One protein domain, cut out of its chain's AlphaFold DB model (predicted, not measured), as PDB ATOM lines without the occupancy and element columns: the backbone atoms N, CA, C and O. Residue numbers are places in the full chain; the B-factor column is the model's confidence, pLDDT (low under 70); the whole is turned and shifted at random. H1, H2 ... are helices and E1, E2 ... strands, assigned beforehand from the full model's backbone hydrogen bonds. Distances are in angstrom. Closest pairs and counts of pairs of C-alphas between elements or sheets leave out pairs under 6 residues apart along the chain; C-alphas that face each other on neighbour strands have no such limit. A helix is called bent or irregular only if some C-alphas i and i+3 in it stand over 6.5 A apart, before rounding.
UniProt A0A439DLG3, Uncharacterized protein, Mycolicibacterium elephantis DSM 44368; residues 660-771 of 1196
ATOM      1  N   THR A 660     500.805 611.979 465.730       94.81
ATOM      2  CA  THR A 660     500.016 613.208 465.536       94.81
ATOM      3  C   THR A 660     500.808 614.439 465.963       94.81
ATOM      4  O   THR A 660     501.374 614.482 467.056       94.81
ATOM      5  N   TRP A 661     500.836 615.474 465.119       93.62
ATOM      6  CA  TRP A 661     501.505 616.739 465.433       93.62
ATOM      7  C   TRP A 661     500.786 617.959 464.844       93.62
ATOM      8  O   TRP A 661     499.938 617.860 463.957       93.62
ATOM      9  N   THR A 662     501.135 619.136 465.367       95.25
ATOM     10  CA  THR A 662     500.467 620.411 465.070       95.25
ATOM     11  C   THR A 662     501.499 621.463 464.681       95.25
ATOM     12  O   THR A 662     502.411 621.759 465.454       95.25
ATOM     13  N   THR A 663     501.337 622.079 463.509       94.69
ATOM     14  CA  THR A 663     502.114 623.250 463.079       94.69
ATOM     15  C   THR A 663     501.269 624.517 463.164       94.69
ATOM     16  O   THR A 663     500.078 624.487 462.868       94.69
ATOM     17  N   TYR A 664     501.889 625.642 463.536       92.25
ATOM     18  CA  TYR A 664     501.178 626.880 463.899       92.25
ATOM     19  C   TYR A 664     501.302 628.033 462.893       92.25
ATOM     20  O   TYR A 664     500.792 629.103 463.168       92.25
ATOM     21  N   GLU A 665     502.026 627.891 461.776       86.44
ATOM     22  CA  GLU A 665     502.062 628.865 460.653       86.44
ATOM     23  C   GLU A 665     502.217 630.371 461.032       86.44
ATOM     24  O   GLU A 665     501.797 631.267 460.305       86.44
ATOM     25  N   SER A 666     502.884 630.670 462.158       77.62
ATOM     26  CA  SER A 666     502.991 632.001 462.807       77.62
ATOM     27  C   SER A 666     501.695 632.579 463.418       77.62
ATOM     28  O   SER A 666     501.673 633.733 463.842       77.62
ATOM     29  N   TRP A 667     500.636 631.778 463.519       85.75
ATOM     30  CA  TRP A 667     499.373 632.040 464.208       85.75
ATOM     31  C   TRP A 667     499.256 631.175 465.474       85.75
ATOM     32  O   TRP A 667     498.558 630.164 465.502       85.75
ATOM     33  N   LEU A 668     499.908 631.605 466.553       94.94
ATOM     34  CA  LEU A 668     499.647 631.146 467.922       94.94
ATOM     35  C   LEU A 668     499.863 632.340 468.859       94.94
ATOM     36  O   LEU A 668     500.991 632.801 469.009       94.94
ATOM     37  N   TYR A 669     498.785 632.889 469.419       93.56
ATOM     38  CA  TYR A 669     498.843 634.081 470.273       93.56
ATOM     39  C   TYR A 669     497.663 634.152 471.251       93.56
ATOM     40  O   TYR A 669     496.573 633.638 470.972       93.56
ATOM     41  N   THR A 670     497.840 634.857 472.373       93.12
ATOM     42  CA  THR A 670     496.713 635.311 473.197       93.12
ATOM     43  C   THR A 670     496.390 636.788 472.968       93.12
ATOM     44  O   THR A 670     497.216 637.582 472.519       93.12
ATOM     45  N   LEU A 671     495.145 637.164 473.259       91.06
ATOM     46  CA  LEU A 671     494.698 638.548 473.361       91.06
ATOM     47  C   LEU A 671     494.153 638.768 474.771       91.06
ATOM     48  O   LEU A 671     493.221 638.080 475.185       91.06
ATOM     49  N   ASN A 672     494.722 639.732 475.492       84.69
ATOM     50  CA  ASN A 672     494.361 640.072 476.866       84.69
ATOM     51  C   ASN A 672     493.851 641.523 476.922       84.69
ATOM     52  O   ASN A 672     494.453 642.415 476.322       84.69
ATOM     53  N   LEU A 673     492.731 641.759 477.612       76.94
ATOM     54  CA  LEU A 673     492.034 643.053 477.650       76.94
ATOM     55  C   LEU A 673     492.006 643.699 479.051       76.94
ATOM     56  O   LEU A 673     491.300 644.687 479.252       76.94
ATOM     57  N   GLY A 674     492.778 643.176 480.014       69.31
ATOM     58  CA  GLY A 674     492.877 643.728 481.375       69.31
ATOM     59  C   GLY A 674     493.161 642.733 482.512       69.31
ATOM     60  O   GLY A 674     493.088 643.129 483.671       69.31
ATOM     61  N   GLY A 675     493.458 641.465 482.216       70.12
ATOM     62  CA  GLY A 675     493.758 640.408 483.193       70.12
ATOM     63  C   GLY A 675     493.419 639.002 482.666       70.12
ATOM     64  O   GLY A 675     492.729 638.900 481.649       70.12
ATOM     65  N   PRO A 676     493.848 637.911 483.332       67.38
ATOM     66  CA  PRO A 676     493.664 636.534 482.838       67.38
ATOM     67  C   PRO A 676     492.199 636.130 482.586       67.38
ATOM     68  O   PRO A 676     491.894 635.414 481.639       67.38
ATOM     69  N   SER A 677     491.252 636.669 483.361       74.69
ATOM     70  CA  SER A 677     489.803 636.488 483.142       74.69
ATOM     71  C   SER A 677     489.243 637.214 481.905       74.69
ATOM     72  O   SER A 677     488.071 637.050 481.575       74.69
ATOM     73  N   SER A 678     490.066 638.012 481.220       84.62
ATOM     74  CA  SER A 678     489.760 638.688 479.950       84.62
ATOM     75  C   SER A 678     490.583 638.154 478.766       84.62
ATOM     76  O   SER A 678     490.493 638.689 477.661       84.62
ATOM     77  N   GLN A 679     491.414 637.136 479.003       91.06
ATOM     78  CA  GLN A 679     492.342 636.577 478.029       91.06
ATOM     79  C   GLN A 679     491.637 635.542 477.141       91.06
ATOM     80  O   GLN A 679     490.754 634.813 477.586       91.06
ATOM     81  N   SER A 680     491.986 635.509 475.859       93.25
ATOM     82  CA  SER A 680     491.486 634.544 474.871       93.25
ATOM     83  C   SER A 680     492.645 634.073 474.002       93.25
ATOM     84  O   SER A 680     493.534 634.872 473.711       93.25
ATOM     85  N   GLN A 681     492.639 632.810 473.577       95.31
ATOM     86  CA  GLN A 681     493.706 632.233 472.756       95.31
ATOM     87  C   GLN A 681     493.213 631.931 471.345       95.31
ATOM     88  O   GLN A 681     492.121 631.392 471.150       95.31
ATOM     89  N   TYR A 682     494.061 632.242 470.369       95.31
ATOM     90  CA  TYR A 682     493.831 631.998 468.956       95.31
ATOM     91  C   TYR A 682     495.015 631.227 468.385       95.31
ATOM     92  O   TYR A 682     496.172 631.515 468.704       95.31
ATOM     93  N   ALA A 683     494.720 630.255 467.531       96.50
ATOM     94  CA  ALA A 683     495.731 629.546 466.769       96.50
ATOM     95  C   ALA A 683     495.198 629.193 465.380       96.50
ATOM     96  O   ALA A 683     493.989 629.074 465.177       96.50
ATOM     97  N   ALA A 684     496.094 629.039 464.420       94.31
ATOM     98  CA  ALA A 684     495.797 628.491 463.107       94.31
ATOM     99  C   ALA A 684     497.045 627.790 462.574       94.31
ATOM    100  O   ALA A 684     498.145 627.995 463.079       94.31
ATOM    101  N   GLY A 685     496.875 626.964 461.555       94.06
ATOM    102  CA  GLY A 685     497.972 626.258 460.917       94.06
ATOM    103  C   GLY A 685     497.481 624.931 460.383       94.06
ATOM    104  O   GLY A 685     496.382 624.884 459.839       94.06
ATOM    105  N   SER A 686     498.236 623.855 460.596       93.06
ATOM    106  CA  SER A 686     497.907 622.525 460.075       93.06
ATOM    107  C   SER A 686     498.106 621.436 461.132       93.06
ATOM    108  O   SER A 686     499.121 621.410 461.832       93.06
ATOM    109  N   PHE A 687     497.118 620.554 461.257       94.81
ATOM    110  CA  PHE A 687     497.225 619.265 461.930       94.81
ATOM    111  C   PHE A 687     497.777 618.224 460.960       94.81
ATOM    112  O   PHE A 687     497.478 618.257 459.769       94.81
ATOM    113  N   HIS A 688     498.542 617.274 461.482       93.50
ATOM    114  CA  HIS A 688     499.162 616.212 460.700       93.50
ATOM    115  C   HIS A 688     499.046 614.902 461.464       93.50
ATOM    116  O   HIS A 688     499.273 614.878 462.676       93.50
ATOM    117  N   ALA A 689     498.714 613.821 460.765       92.81
ATOM    118  CA  ALA A 689     498.816 612.476 461.309       92.81
ATOM    119  C   ALA A 689     499.406 611.526 460.268       92.81
ATOM    120  O   ALA A 689     499.059 611.633 459.088       92.81
ATOM    121  N   ALA A 690     500.262 610.607 460.715       88.44
ATOM    122  CA  ALA A 690     500.868 609.567 459.890       88.44
ATOM    123  C   ALA A 690     500.707 608.183 460.536       88.44
ATOM    124  O   ALA A 690     500.769 608.061 461.761       88.44
ATOM    125  N   ASP A 691     500.484 607.156 459.717       84.62
ATOM    126  CA  ASP A 691     500.471 605.753 460.148       84.62
ATOM    127  C   ASP A 691     501.905 605.180 460.309       84.62
ATOM    128  O   ASP A 691     502.881 605.849 459.952       84.62
ATOM    129  N   PRO A 692     502.085 603.946 460.829       77.56
ATOM    130  CA  PRO A 692     503.413 603.364 461.062       77.56
ATOM    131  C   PRO A 692     504.194 602.990 459.791       77.56
ATOM    132  O   PRO A 692     505.384 602.692 459.885       77.56
ATOM    133  N   ASP A 693     503.549 602.976 458.620       70.88
ATOM    134  CA  ASP A 693     504.199 602.831 457.310       70.88
ATOM    135  C   ASP A 693     504.502 604.218 456.675       70.88
ATOM    136  O   ASP A 693     505.087 604.293 455.592       70.88
ATOM    137  N   GLY A 694     504.167 605.319 457.365       77.56
ATOM    138  CA  GLY A 694     504.475 606.705 457.006       77.56
ATOM    139  C   GLY A 694     503.402 607.425 456.181       77.56
ATOM    140  O   GLY A 694     503.650 608.540 455.713       77.56
ATOM    141  N   ASN A 695     502.223 606.830 455.971       82.81
ATOM    142  CA  ASN A 695     501.184 607.425 455.125       82.81
ATOM    143  C   ASN A 695     500.341 608.446 455.898       82.81
ATOM    144  O   ASN A 695     499.931 608.204 457.034       82.81
ATOM    145  N   GLY A 696     500.040 609.579 455.258       85.12
ATOM    146  CA  GLY A 696     499.183 610.621 455.827       85.12
ATOM    147  C   GLY A 696     497.687 610.279 455.826       85.12
ATOM    148  O   GLY A 696     497.240 609.335 455.170       85.12
ATOM    149  N   VAL A 697     496.900 611.103 456.524       88.81
ATOM    150  CA  VAL A 697     495.427 611.020 456.571       88.81
ATOM    151  C   VAL A 697     494.745 612.160 455.800       88.81
ATOM    152  O   VAL A 697     495.270 613.270 455.710       88.81
ATOM    153  N   ASP A 698     493.540 611.905 455.291       86.69
ATOM    154  CA  ASP A 698     492.611 612.919 454.777       86.69
ATOM    155  C   ASP A 698     491.713 613.435 455.918       86.69
ATOM    156  O   ASP A 698     490.987 612.664 456.549       86.69
ATOM    157  N   PHE A 699     491.740 614.744 456.175       85.81
ATOM    158  CA  PHE A 699     490.887 615.413 457.168       85.81
ATOM    159  C   PHE A 699     489.499 615.796 456.613       85.81
ATOM    160  O   PHE A 699     488.652 616.312 457.342       85.81
ATOM    161  N   GLY A 700     489.244 615.531 455.329       75.25
ATOM    162  CA  GLY A 700     487.957 615.698 454.666       75.25
ATOM    163  C   GLY A 700     487.802 617.033 453.930       75.25
ATOM    164  O   GLY A 700     488.072 618.116 454.444       75.25
ATOM    165  N   GLY A 701     487.285 616.973 452.702       58.44
ATOM    166  CA  GLY A 701     487.145 618.135 451.811       58.44
ATOM    167  C   GLY A 701     485.945 619.068 452.052       58.44
ATOM    168  O   GLY A 701     485.571 619.783 451.124       58.44
ATOM    169  N   SER A 702     485.293 619.055 453.225       49.09
ATOM    170  CA  SER A 702     484.042 619.807 453.466       49.09
ATOM    171  C   SER A 702     484.184 620.911 454.523       49.09
ATOM    172  O   SER A 702     484.389 620.653 455.705       49.09
ATOM    173  N   LEU A 703     484.004 622.155 454.073       53.34
ATOM    174  CA  LEU A 703     484.384 623.434 454.702       53.34
ATOM    175  C   LEU A 703     483.660 623.855 456.011       53.34
ATOM    176  O   LEU A 703     483.615 625.045 456.314       53.34
ATOM    177  N   LEU A 704     483.049 622.934 456.767       54.53
ATOM    178  CA  LEU A 704     482.255 623.249 457.977       54.53
ATOM    179  C   LEU A 704     482.439 622.253 459.144       54.53
ATOM    180  O   LEU A 704     481.566 622.134 460.005       54.53
ATOM    181  N   GLY A 705     483.564 621.538 459.199       73.06
ATOM    182  CA  GLY A 705     483.916 620.695 460.346       73.06
ATOM    183  C   GLY A 705     484.371 621.521 461.553       73.06
ATOM    184  O   GLY A 705     485.573 621.676 461.755       73.06
ATOM    185  N   THR A 706     483.427 622.058 462.338       87.81
ATOM    186  CA  THR A 706     483.714 622.705 463.633       87.81
ATOM    187  C   THR A 706     483.509 621.725 464.788       87.81
ATOM    188  O   THR A 706     482.395 621.271 465.048       87.81
ATOM    189  N   PHE A 707     484.593 621.453 465.504       92.38
ATOM    190  CA  PHE A 707     484.686 620.601 466.683       92.38
ATOM    191  C   PHE A 707     484.866 621.455 467.943       92.38
ATOM    192  O   PHE A 707     485.163 622.651 467.866       92.38
ATOM    193  N   VAL A 708     484.686 620.834 469.109       95.12
ATOM    194  CA  VAL A 708     484.930 621.453 470.417       95.12
ATOM    195  C   VAL A 708     486.091 620.713 471.077       95.12
ATOM    196  O   VAL A 708     486.078 619.483 471.107       95.12
ATOM    197  N   SER A 709     487.099 621.441 471.556       96.38
ATOM    198  CA  SER A 709     488.199 620.860 472.337       96.38
ATOM    199  C   SER A 709     487.769 620.551 473.775       96.38
ATOM    200  O   SER A 709     486.740 621.029 474.254       96.38
ATOM    201  N   GLU A 710     488.579 619.785 474.500       95.62
ATOM    202  CA  GLU A 710     488.356 619.495 475.922       95.62
ATOM    203  C   GLU A 710     488.393 620.773 476.784       95.62
ATOM    204  O   GLU A 710     487.607 620.921 477.718       95.62
ATOM    205  N   GLY A 711     489.224 621.751 476.408       91.00
ATOM    206  CA  GLY A 711     489.252 623.110 476.950       91.00
ATOM    207  C   GLY A 711     488.130 624.038 476.463       91.00
ATOM    208  O   GLY A 711     488.171 625.235 476.752       91.00
ATOM    209  N   GLY A 712     487.137 623.524 475.728       93.12
ATOM    210  CA  GLY A 712     485.944 624.259 475.294       93.12
ATOM    211  C   GLY A 712     486.143 625.206 474.103       93.12
ATOM    212  O   GLY A 712     485.233 625.974 473.779       93.12
ATOM    213  N   ALA A 713     487.299 625.167 473.440       95.44
ATOM    214  CA  ALA A 713     487.587 625.978 472.264       95.44
ATOM    215  C   ALA A 713     486.813 625.488 471.036       95.44
ATOM    216  O   ALA A 713     486.572 624.294 470.872       95.44
ATOM    217  N   LEU A 714     486.498 626.403 470.117       95.62
ATOM    218  CA  LEU A 714     486.004 626.039 468.790       95.62
ATOM    219  C   LEU A 714     487.190 625.787 467.858       95.62
ATOM    220  O   LEU A 714     488.028 626.674 467.676       95.62
ATOM    221  N   VAL A 715     487.234 624.605 467.241       94.88
ATOM    222  CA  VAL A 715     488.267 624.217 466.271       94.88
ATOM    223  C   VAL A 715     487.613 623.898 464.937       94.88
ATOM    224  O   VAL A 715     486.814 622.974 464.855       94.88
ATOM    225  N   THR A 716     487.927 624.651 463.886       92.12
ATOM    226  CA  THR A 716     487.361 624.438 462.544       92.12
ATOM    227  C   THR A 716     488.432 623.971 461.574       92.12
ATOM    228  O   THR A 716     489.451 624.647 461.413       92.12
ATOM    229  N   ILE A 717     488.185 622.833 460.920       91.12
ATOM    230  CA  ILE A 717     489.012 622.316 459.827       91.12
ATOM    231  C   ILE A 717     488.645 623.049 458.530       91.12
ATOM    232  O   ILE A 717     487.486 623.092 458.118       91.12
ATOM    233  N   ASN A 718     489.655 623.648 457.906       86.25
ATOM    234  CA  ASN A 718     489.568 624.508 456.728       86.25
ATOM    235  C   ASN A 718     489.995 623.794 455.435       86.25
ATOM    236  O   ASN A 718     489.561 624.191 454.353       86.25
ATOM    237  N   THR A 719     490.874 622.786 455.521       85.69
ATOM    238  CA  THR A 719     491.409 622.055 454.359       85.69
ATOM    239  C   THR A 719     491.506 620.551 454.628       85.69
ATOM    240  O   THR A 719     491.704 620.123 455.761       85.69
ATOM    241  N   ALA A 720     491.429 619.749 453.561       80.12
ATOM    242  CA  ALA A 720     491.602 618.293 453.617       80.12
ATOM    243  C   ALA A 720     493.004 617.861 454.099       80.12
ATOM    244  O   ALA A 720     493.160 616.787 454.666       80.12
ATOM    245  N   GLY A 721     494.017 618.720 453.929       83.62
ATOM    246  CA  GLY A 721     495.373 618.534 454.461       83.62
ATOM    247  C   GLY A 721     495.541 619.007 455.909       83.62
ATOM    248  O   GLY A 721     496.598 619.524 456.246       83.62
ATOM    249  N   GLY A 722     494.486 618.933 456.728       88.31
ATOM    250  CA  GLY A 722     494.536 619.221 458.168       88.31
ATOM    251  C   GLY A 722     494.630 620.694 458.565       88.31
ATOM    252  O   GLY A 722     494.753 620.995 459.752       88.31
ATOM    253  N   GLY A 723     494.539 621.629 457.617       91.69
ATOM    254  CA  GLY A 723     494.577 623.063 457.902       91.69
ATOM    255  C   GLY A 723     493.442 623.471 458.847       91.69
ATOM    256  O   GLY A 723     492.281 623.240 458.516       91.69
ATOM    257  N   TYR A 724     493.733 624.093 459.990       93.12
ATOM    258  CA  TYR A 724     492.771 624.371 461.065       93.12
ATOM    259  C   TYR A 724     492.783 625.834 461.534       93.12
ATOM    260  O   TYR A 724     493.726 626.592 461.310       93.12
ATOM    261  N   THR A 725     491.708 626.226 462.218       93.62
ATOM    262  CA  THR A 725     491.630 627.433 463.058       93.62
ATOM    263  C   THR A 725     491.073 627.063 464.425       93.62
ATOM    264  O   THR A 725     490.144 626.269 464.518       93.62
ATOM    265  N   TYR A 726     491.632 627.642 465.480       96.00
ATOM    266  CA  TYR A 726     491.276 627.437 466.882       96.00
ATOM    267  C   TYR A 726     490.939 628.785 467.520       96.00
ATOM    268  O   TYR A 726     491.616 629.794 467.295       96.00
ATOM    269  N   THR A 727     489.880 628.821 468.320       95.44
ATOM    270  CA  THR A 727     489.454 630.009 469.064       95.44
ATOM    271  C   THR A 727     488.899 629.593 470.416       95.44
ATOM    272  O   THR A 727     487.793 629.055 470.500       95.44
ATOM    273  N   ASN A 728     489.646 629.892 471.481       95.50
ATOM    274  CA  ASN A 728     489.171 629.759 472.852       95.50
ATOM    275  C   ASN A 728     488.908 631.147 473.448       95.50
ATOM    276  O   ASN A 728     489.833 631.930 473.684       95.50
ATOM    277  N   THR A 729     487.628 631.479 473.629       92.94
ATOM    278  CA  THR A 729     487.173 632.820 474.021       92.94
ATOM    279  C   THR A 729     486.856 632.857 475.508       92.94
ATOM    280  O   THR A 729     485.862 632.283 475.940       92.94
ATOM    281  N   LEU A 730     487.665 633.598 476.269       91.75
ATOM    282  CA  LEU A 730     487.514 633.795 477.714       91.75
ATOM    283  C   LEU A 730     487.450 632.495 478.560       91.75
ATOM    284  O   LEU A 730     486.611 632.423 479.461       91.75
ATOM    285  N   PRO A 731     488.333 631.489 478.357       91.62
ATOM    286  CA  PRO A 731     488.325 630.263 479.168       91.62
ATOM    287  C   PRO A 731     488.735 630.485 480.639       91.62
ATOM    288  O   PRO A 731     488.509 629.624 481.486       91.62
ATOM    289  N   GLY A 732     489.301 631.652 480.964       90.06
ATOM    290  CA  GLY A 732     489.648 632.052 482.328       90.06
ATOM    291  C   GLY A 732     491.032 631.591 482.792       90.06
ATOM    292  O   GLY A 732     491.746 630.876 482.094       90.06
ATOM    293  N   ALA A 733     491.419 632.035 483.992       88.81
ATOM    294  CA  ALA A 733     492.779 631.874 484.516       88.81
ATOM    295  C   ALA A 733     493.224 630.404 484.607       88.81
ATOM    296  O   ALA A 733     494.315 630.079 484.153       88.81
ATOM    297  N   ALA A 734     492.354 629.517 485.103       89.25
ATOM    298  CA  ALA A 734     492.661 628.096 485.281       89.25
ATOM    299  C   ALA A 734     493.024 627.378 483.967       89.25
ATOM    300  O   ALA A 734     493.833 626.459 483.983       89.25
ATOM    301  N   PHE A 735     492.483 627.809 482.820       92.25
ATOM    302  CA  PHE A 735     492.888 627.267 481.520       92.25
ATOM    303  C   PHE A 735     494.319 627.681 481.160       92.25
ATOM    304  O   PHE A 735     495.118 626.837 480.775       92.25
ATOM    305  N   PHE A 736     494.656 628.964 481.313       92.44
ATOM    306  CA  PHE A 736     495.985 629.482 480.976       92.44
ATOM    307  C   PHE A 736     497.071 629.002 481.938       92.44
ATOM    308  O   PHE A 736     498.181 628.706 481.505       92.44
ATOM    309  N   HIS A 737     496.746 628.860 483.224       91.69
ATOM    310  CA  HIS A 737     497.654 628.331 484.238       91.69
ATOM    311  C   HIS A 737     498.146 626.904 483.898       91.69
ATOM    312  O   HIS A 737     499.295 626.573 484.159       91.69
ATOM    313  N   ARG A 738     497.370 626.082 483.170       92.81
ATOM    314  CA  ARG A 738     497.845 624.777 482.656       92.81
ATOM    315  C   ARG A 738     499.157 624.850 481.857       92.81
ATOM    316  O   ARG A 738     499.914 623.885 481.847       92.81
ATOM    317  N   ALA A 739     499.456 625.976 481.202       93.31
ATOM    318  CA  ALA A 739     500.673 626.147 480.401       93.31
ATOM    319  C   ALA A 739     501.984 626.068 481.210       93.31
ATOM    320  O   ALA A 739     503.045 625.831 480.617       93.31
ATOM    321  N   THR A 740     501.927 626.274 482.532       94.00
ATOM    322  CA  THR A 740     503.085 626.217 483.442       94.00
ATOM    323  C   THR A 740     503.313 624.843 484.071       94.00
ATOM    324  O   THR A 740     504.328 624.685 484.739       94.00
ATOM    325  N   SER A 741     502.431 623.859 483.856       94.69
ATOM    326  CA  SER A 741     502.540 622.545 484.506       94.69
ATOM    327  C   SER A 741     503.848 621.821 484.168       94.69
ATOM    328  O   SER A 741     504.322 621.868 483.031       94.69
ATOM    329  N   GLU A 742     504.404 621.107 485.147       93.69
ATOM    330  CA  GLU A 742     505.530 620.182 484.972       93.69
ATOM    331  C   GLU A 742     505.119 618.932 484.175       93.69
ATOM    332  O   GLU A 742     505.960 618.315 483.518       93.69
ATOM    333  N   ASN A 743     503.826 618.577 484.169       92.75
ATOM    334  CA  ASN A 743     503.292 617.546 483.286       92.75
ATOM    335  C   ASN A 743     503.076 618.120 481.879       92.75
ATOM    336  O   ASN A 743     502.119 618.853 481.630       92.75
ATOM    337  N   GLU A 744     503.930 617.737 480.929       90.56
ATOM    338  CA  GLU A 744     503.848 618.205 479.544       90.56
ATOM    339  C   GLU A 744     502.469 617.969 478.906       90.56
ATOM    340  O   GLU A 744     502.006 618.818 478.146       90.56
ATOM    341  N   ALA A 745     501.778 616.870 479.235       89.19
ATOM    342  CA  ALA A 745     500.458 616.575 478.678       89.19
ATOM    343  C   ALA A 745     499.403 617.629 479.059       89.19
ATOM    344  O   ALA A 745     498.593 618.015 478.213       89.19
ATOM    345  N   ASP A 746     499.454 618.152 480.287       91.31
ATOM    346  CA  ASP A 746     498.474 619.119 480.782       91.31
ATOM    347  C   ASP A 746     498.609 620.488 480.104       91.31
ATOM    348  O   ASP A 746     497.640 621.244 480.073       91.31
ATOM    349  N   ARG A 747     499.754 620.779 479.476       95.25
ATOM    350  CA  ARG A 747     500.060 622.051 478.794       95.25
ATOM    351  C   ARG A 747     499.389 622.211 477.421       95.25
ATOM    352  O   ARG A 747     499.577 623.241 476.771       95.25
ATOM    353  N   TYR A 748     498.622 621.219 476.963       96.38
ATOM    354  CA  TYR A 748     497.941 621.226 475.665       96.38
ATOM    355  C   TYR A 748     496.423 621.129 475.809       96.38
ATOM    356  O   TYR A 748     495.902 620.281 476.530       96.38
ATOM    357  N   ASP A 749     495.694 621.948 475.059       97.12
ATOM    358  CA  ASP A 749     494.288 621.677 474.777       97.12
ATOM    359  C   ASP A 749     494.186 620.575 473.709       97.12
ATOM    360  O   ASP A 749     494.993 620.541 472.776       97.12
ATOM    361  N   ILE A 750     493.232 619.655 473.850       96.75
ATOM    362  CA  ILE A 750     493.100 618.472 472.992       96.75
ATOM    363  C   ILE A 750     491.772 618.534 472.246       96.75
ATOM    364  O   ILE A 750     490.718 618.784 472.831       96.75
ATOM    365  N   VAL A 751     491.814 618.288 470.938       95.62
ATOM    366  CA  VAL A 751     490.622 618.165 470.095       95.62
ATOM    367  C   VAL A 751     490.626 616.834 469.353       95.62
ATOM    368  O   VAL A 751     491.635 616.427 468.786       95.62
ATOM    369  N   HIS A 752     489.481 616.157 469.353       94.81
ATOM    370  CA  HIS A 752     489.294 614.878 468.680       94.81
ATOM    371  C   HIS A 752     488.687 615.105 467.289       94.81
ATOM    372  O   HIS A 752     487.556 615.580 467.177       94.81
ATOM    373  N   ILE A 753     489.444 614.788 466.234       92.19
ATOM    374  CA  ILE A 753     489.065 615.035 464.836       92.19
ATOM    375  C   ILE A 753     488.894 613.695 464.097       92.19
ATOM    376  O   ILE A 753     489.804 612.862 464.144       92.19
ATOM    377  N   PRO A 754     487.765 613.462 463.399       91.00
ATOM    378  CA  PRO A 754     487.612 612.329 462.499       91.00
ATOM    379  C   PRO A 754     488.436 612.548 461.225       91.00
ATOM    380  O   PRO A 754     488.300 613.571 460.556       91.00
ATOM    381  N   VAL A 755     489.267 611.570 460.878       89.00
ATOM    382  CA  VAL A 755     490.153 611.564 459.706       89.00
ATOM    383  C   VAL A 755     490.059 610.221 458.989       89.00
ATOM    384  O   VAL A 755     489.614 609.231 459.571       89.00
ATOM    385  N   LYS A 756     490.494 610.157 457.732       87.81
ATOM    386  CA  LYS A 756     490.484 608.936 456.923       87.81
ATOM    387  C   LYS A 756     491.907 608.506 456.558       87.81
ATOM    388  O   LYS A 756     492.655 609.293 455.988       87.81
ATOM    389  N   SER A 757     492.275 607.266 456.872       86.69
ATOM    390  CA  SER A 757     493.585 606.693 456.537       86.69
ATOM    391  C   SER A 757     493.742 606.425 455.037       86.69
ATOM    392  O   SER A 757     492.750 606.340 454.304       86.69
ATOM    393  N   ALA A 758     494.982 606.207 454.588       80.12
ATOM    394  CA  ALA A 758     495.284 605.759 453.226       80.12
ATOM    395  C   ALA A 758     494.577 604.432 452.860       80.12
ATOM    396  O   ALA A 758     494.080 604.282 451.744       80.12
ATOM    397  N   ASP A 759     494.416 603.511 453.820       77.12
ATOM    398  CA  ASP A 759     493.639 602.267 453.652       77.12
ATOM    399  C   ASP A 759     492.122 602.498 453.463       77.12
ATOM    400  O   ASP A 759     491.369 601.590 453.079       77.12
ATOM    401  N   GLY A 760     491.660 603.725 453.717       78.94
ATOM    402  CA  GLY A 760     490.284 604.175 453.565       78.94
ATOM    403  C   GLY A 760     489.425 604.080 454.828       78.94
ATOM    404  O   GLY A 760     488.210 604.249 454.718       78.94
ATOM    405  N   VAL A 761     490.027 603.822 455.992       85.56
ATOM    406  CA  VAL A 761     489.350 603.657 457.293       85.56
ATOM    407  C   VAL A 761     489.179 605.004 457.985       85.56
ATOM    408  O   VAL A 761     490.101 605.815 457.983       85.56
ATOM    409  N   THR A 762     488.025 605.243 458.609       86.62
ATOM    410  CA  THR A 762     487.796 606.454 459.411       86.62
ATOM    411  C   THR A 762     488.241 606.239 460.857       86.62
ATOM    412  O   THR A 762     487.633 605.455 461.580       86.62
ATOM    413  N   TYR A 763     489.251 606.990 461.287       88.19
ATOM    414  CA  TYR A 763     489.728 607.064 462.669       88.19
ATOM    415  C   TYR A 763     489.277 608.377 463.321       88.19
ATOM    416  O   TYR A 763     488.996 609.350 462.630       88.19
ATOM    417  N   THR A 764     489.218 608.436 464.653       91.62
ATOM    418  CA  THR A 764     489.081 609.703 465.397       91.62
ATOM    419  C   THR A 764     490.343 609.905 466.217       91.62
ATOM    420  O   THR A 764     490.588 609.139 467.146       91.62
ATOM    421  N   LEU A 765     491.158 610.896 465.853       93.00
ATOM    422  CA  LEU A 765     492.484 611.106 466.434       93.00
ATOM    423  C   LEU A 765     492.520 612.364 467.323       93.00
ATOM    424  O   LEU A 765     491.885 613.365 466.975       93.00
ATOM    425  N   PRO A 766     493.255 612.337 468.450       95.62
ATOM    426  CA  PRO A 766     493.501 613.512 469.275       95.62
ATOM    427  C   PRO A 766     494.596 614.393 468.661       95.62
ATOM    428  O   PRO A 766     495.675 613.912 468.324       95.62
ATOM    429  N   PHE A 767     494.356 615.699 468.590       95.31
ATOM    430  CA  PHE A 767     495.344 616.697 468.179       95.31
ATOM    431  C   PHE A 767     495.591 617.696 469.308       95.31
ATOM    432  O   PHE A 767     494.651 618.221 469.908       95.31
ATOM    433  N   LYS A 768     496.872 617.943 469.601       96.31
ATOM    434  CA  LYS A 768     497.331 618.785 470.713       96.31
ATOM    435  C   LYS A 768     497.578 620.226 470.262       96.31
ATOM    436  O   LYS A 768     498.279 620.460 469.277       96.31
ATOM    437  N   ILE A 769     497.064 621.193 471.016       96.69
ATOM    438  CA  ILE A 769     497.174 622.634 470.759       96.69
ATOM    439  C   ILE A 769     497.821 623.280 471.988       96.69
ATOM    440  O   ILE A 769     497.263 623.238 473.081       96.69
ATOM    441  N   LEU A 770     499.022 623.836 471.832       96.50
ATOM    442  CA  LEU A 770     499.830 624.336 472.948       96.50
ATOM    443  C   LEU A 770     499.148 625.526 473.635       96.50
ATOM    444  O   LEU A 770     498.817 626.515 472.978       96.50
ATOM    445  N   ILE A 771     498.980 625.459 474.956       95.25
ATOM    446  CA  ILE A 771     498.511 626.585 475.770       95.25
ATOM    447  C   ILE A 771     499.714 627.492 476.067       95.25
ATOM    448  O   ILE A 771     500.802 627.017 476.390       95.25
TER     449      ILE A 771
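What this domain is: This is residues 660 to 771 of the 1196 residues of an uncharacterized protein of Mycolicibacterium elephantis DSM 44368 (UniProt A0A439DLG3). The strands make a flattened, incompletely closed ring: a bent, twisted sheet of six strands, E1 to E6, has the long hairpin of E7 and E8 packed over one face, E8 beside E1 and E7 beside E4. Two small helices, H1 and H2, sit together where the chain passes from E6 into that hairpin. The printed part has 112 residues, with eight named strands and two named helices in the order E1 E2 E3 E4 E5 E6 H1 H2 E7 E8; it is mostly strand. The six-stranded sheet is branched at E3, and its neighbour pairs are antiparallel, as are E7 and E8. The whole is compact, with a radius of gyration of the C-alphas of 14.7 A, but elongated in outline, spanning 49 by 31 by 23 A.

How they stand to each other: Start at E1, residues 660 to 663, and look across to E3, residues 680 to 690, where N 661 and O 688 are 3.0 A apart. On the same side of E3 you find E2, residues 668 to 671, its hairpin partner, with N 671 and O 680 at 2.8 A. E3 bends by 59 degrees at residue 685, and its pairing is staggered: residues 680 to 683 pair with E2, 686 to 689 with E1. On the other side of E3 is E6, residues 723 to 728, with N 726 and O 683 at 2.8 A. E4, residues 705 to 708, E5, residues 714 to 717, and E6 form a meander, each strand the antiparallel neighbour of the one before; N 707 and O 715 are 2.8 A apart, N 716 and O 725 also 2.8 A. With E3 they make a Greek key, the first of four strands the antiparallel neighbour of the fourth. H1, residues 733 to 740, only grazes this sheet, with residues 735 to 736. It touches H2, residues 744 to 747, only at the corner, C-alphas 739 and 747 being closest at 4.4 A. H1 has 1 of 4 O i to N i+4 pairs within hydrogen-bond range, but 4 of 5 O i to N i+3 pairs; H2 is too short for an i+4 pair. E7, residues 748 to 756, and E8, residues 762 to 770, form a hairpin, with N 749 and O 769 at 2.8 A. The closest C-alphas of E8 and E1 are those of Phe 767 and Thr 660, 6.4 A apart; of E7 and E4, Val 751 and Val 708, 6.6 A.

Where its parts are: Find C-alpha 660 at (500.016, 613.208, 465.536), where E1 begins. E3 runs 30.6 A to C-alpha 690 at (500.868, 609.567, 459.890). E1, E2, E4 and E5 have four residues each; E6 covers 17.3 A, H1 11.8 A, H2 5.5 A and E7 23.6 A. E8 covers 25.5 A, ending at C-alpha 770, (499.830, 624.336, 472.948).

The domain as a whole: The two C-alphas farthest apart, Gly 674 and Asp 759, are 49.9 A apart. The printed part has no cut; the link from E3 to E4, residues 691 to 704, is long. Mean pLDDT of the printed part is 88.3; residues 674, 676 and 701 to 704 are under 70.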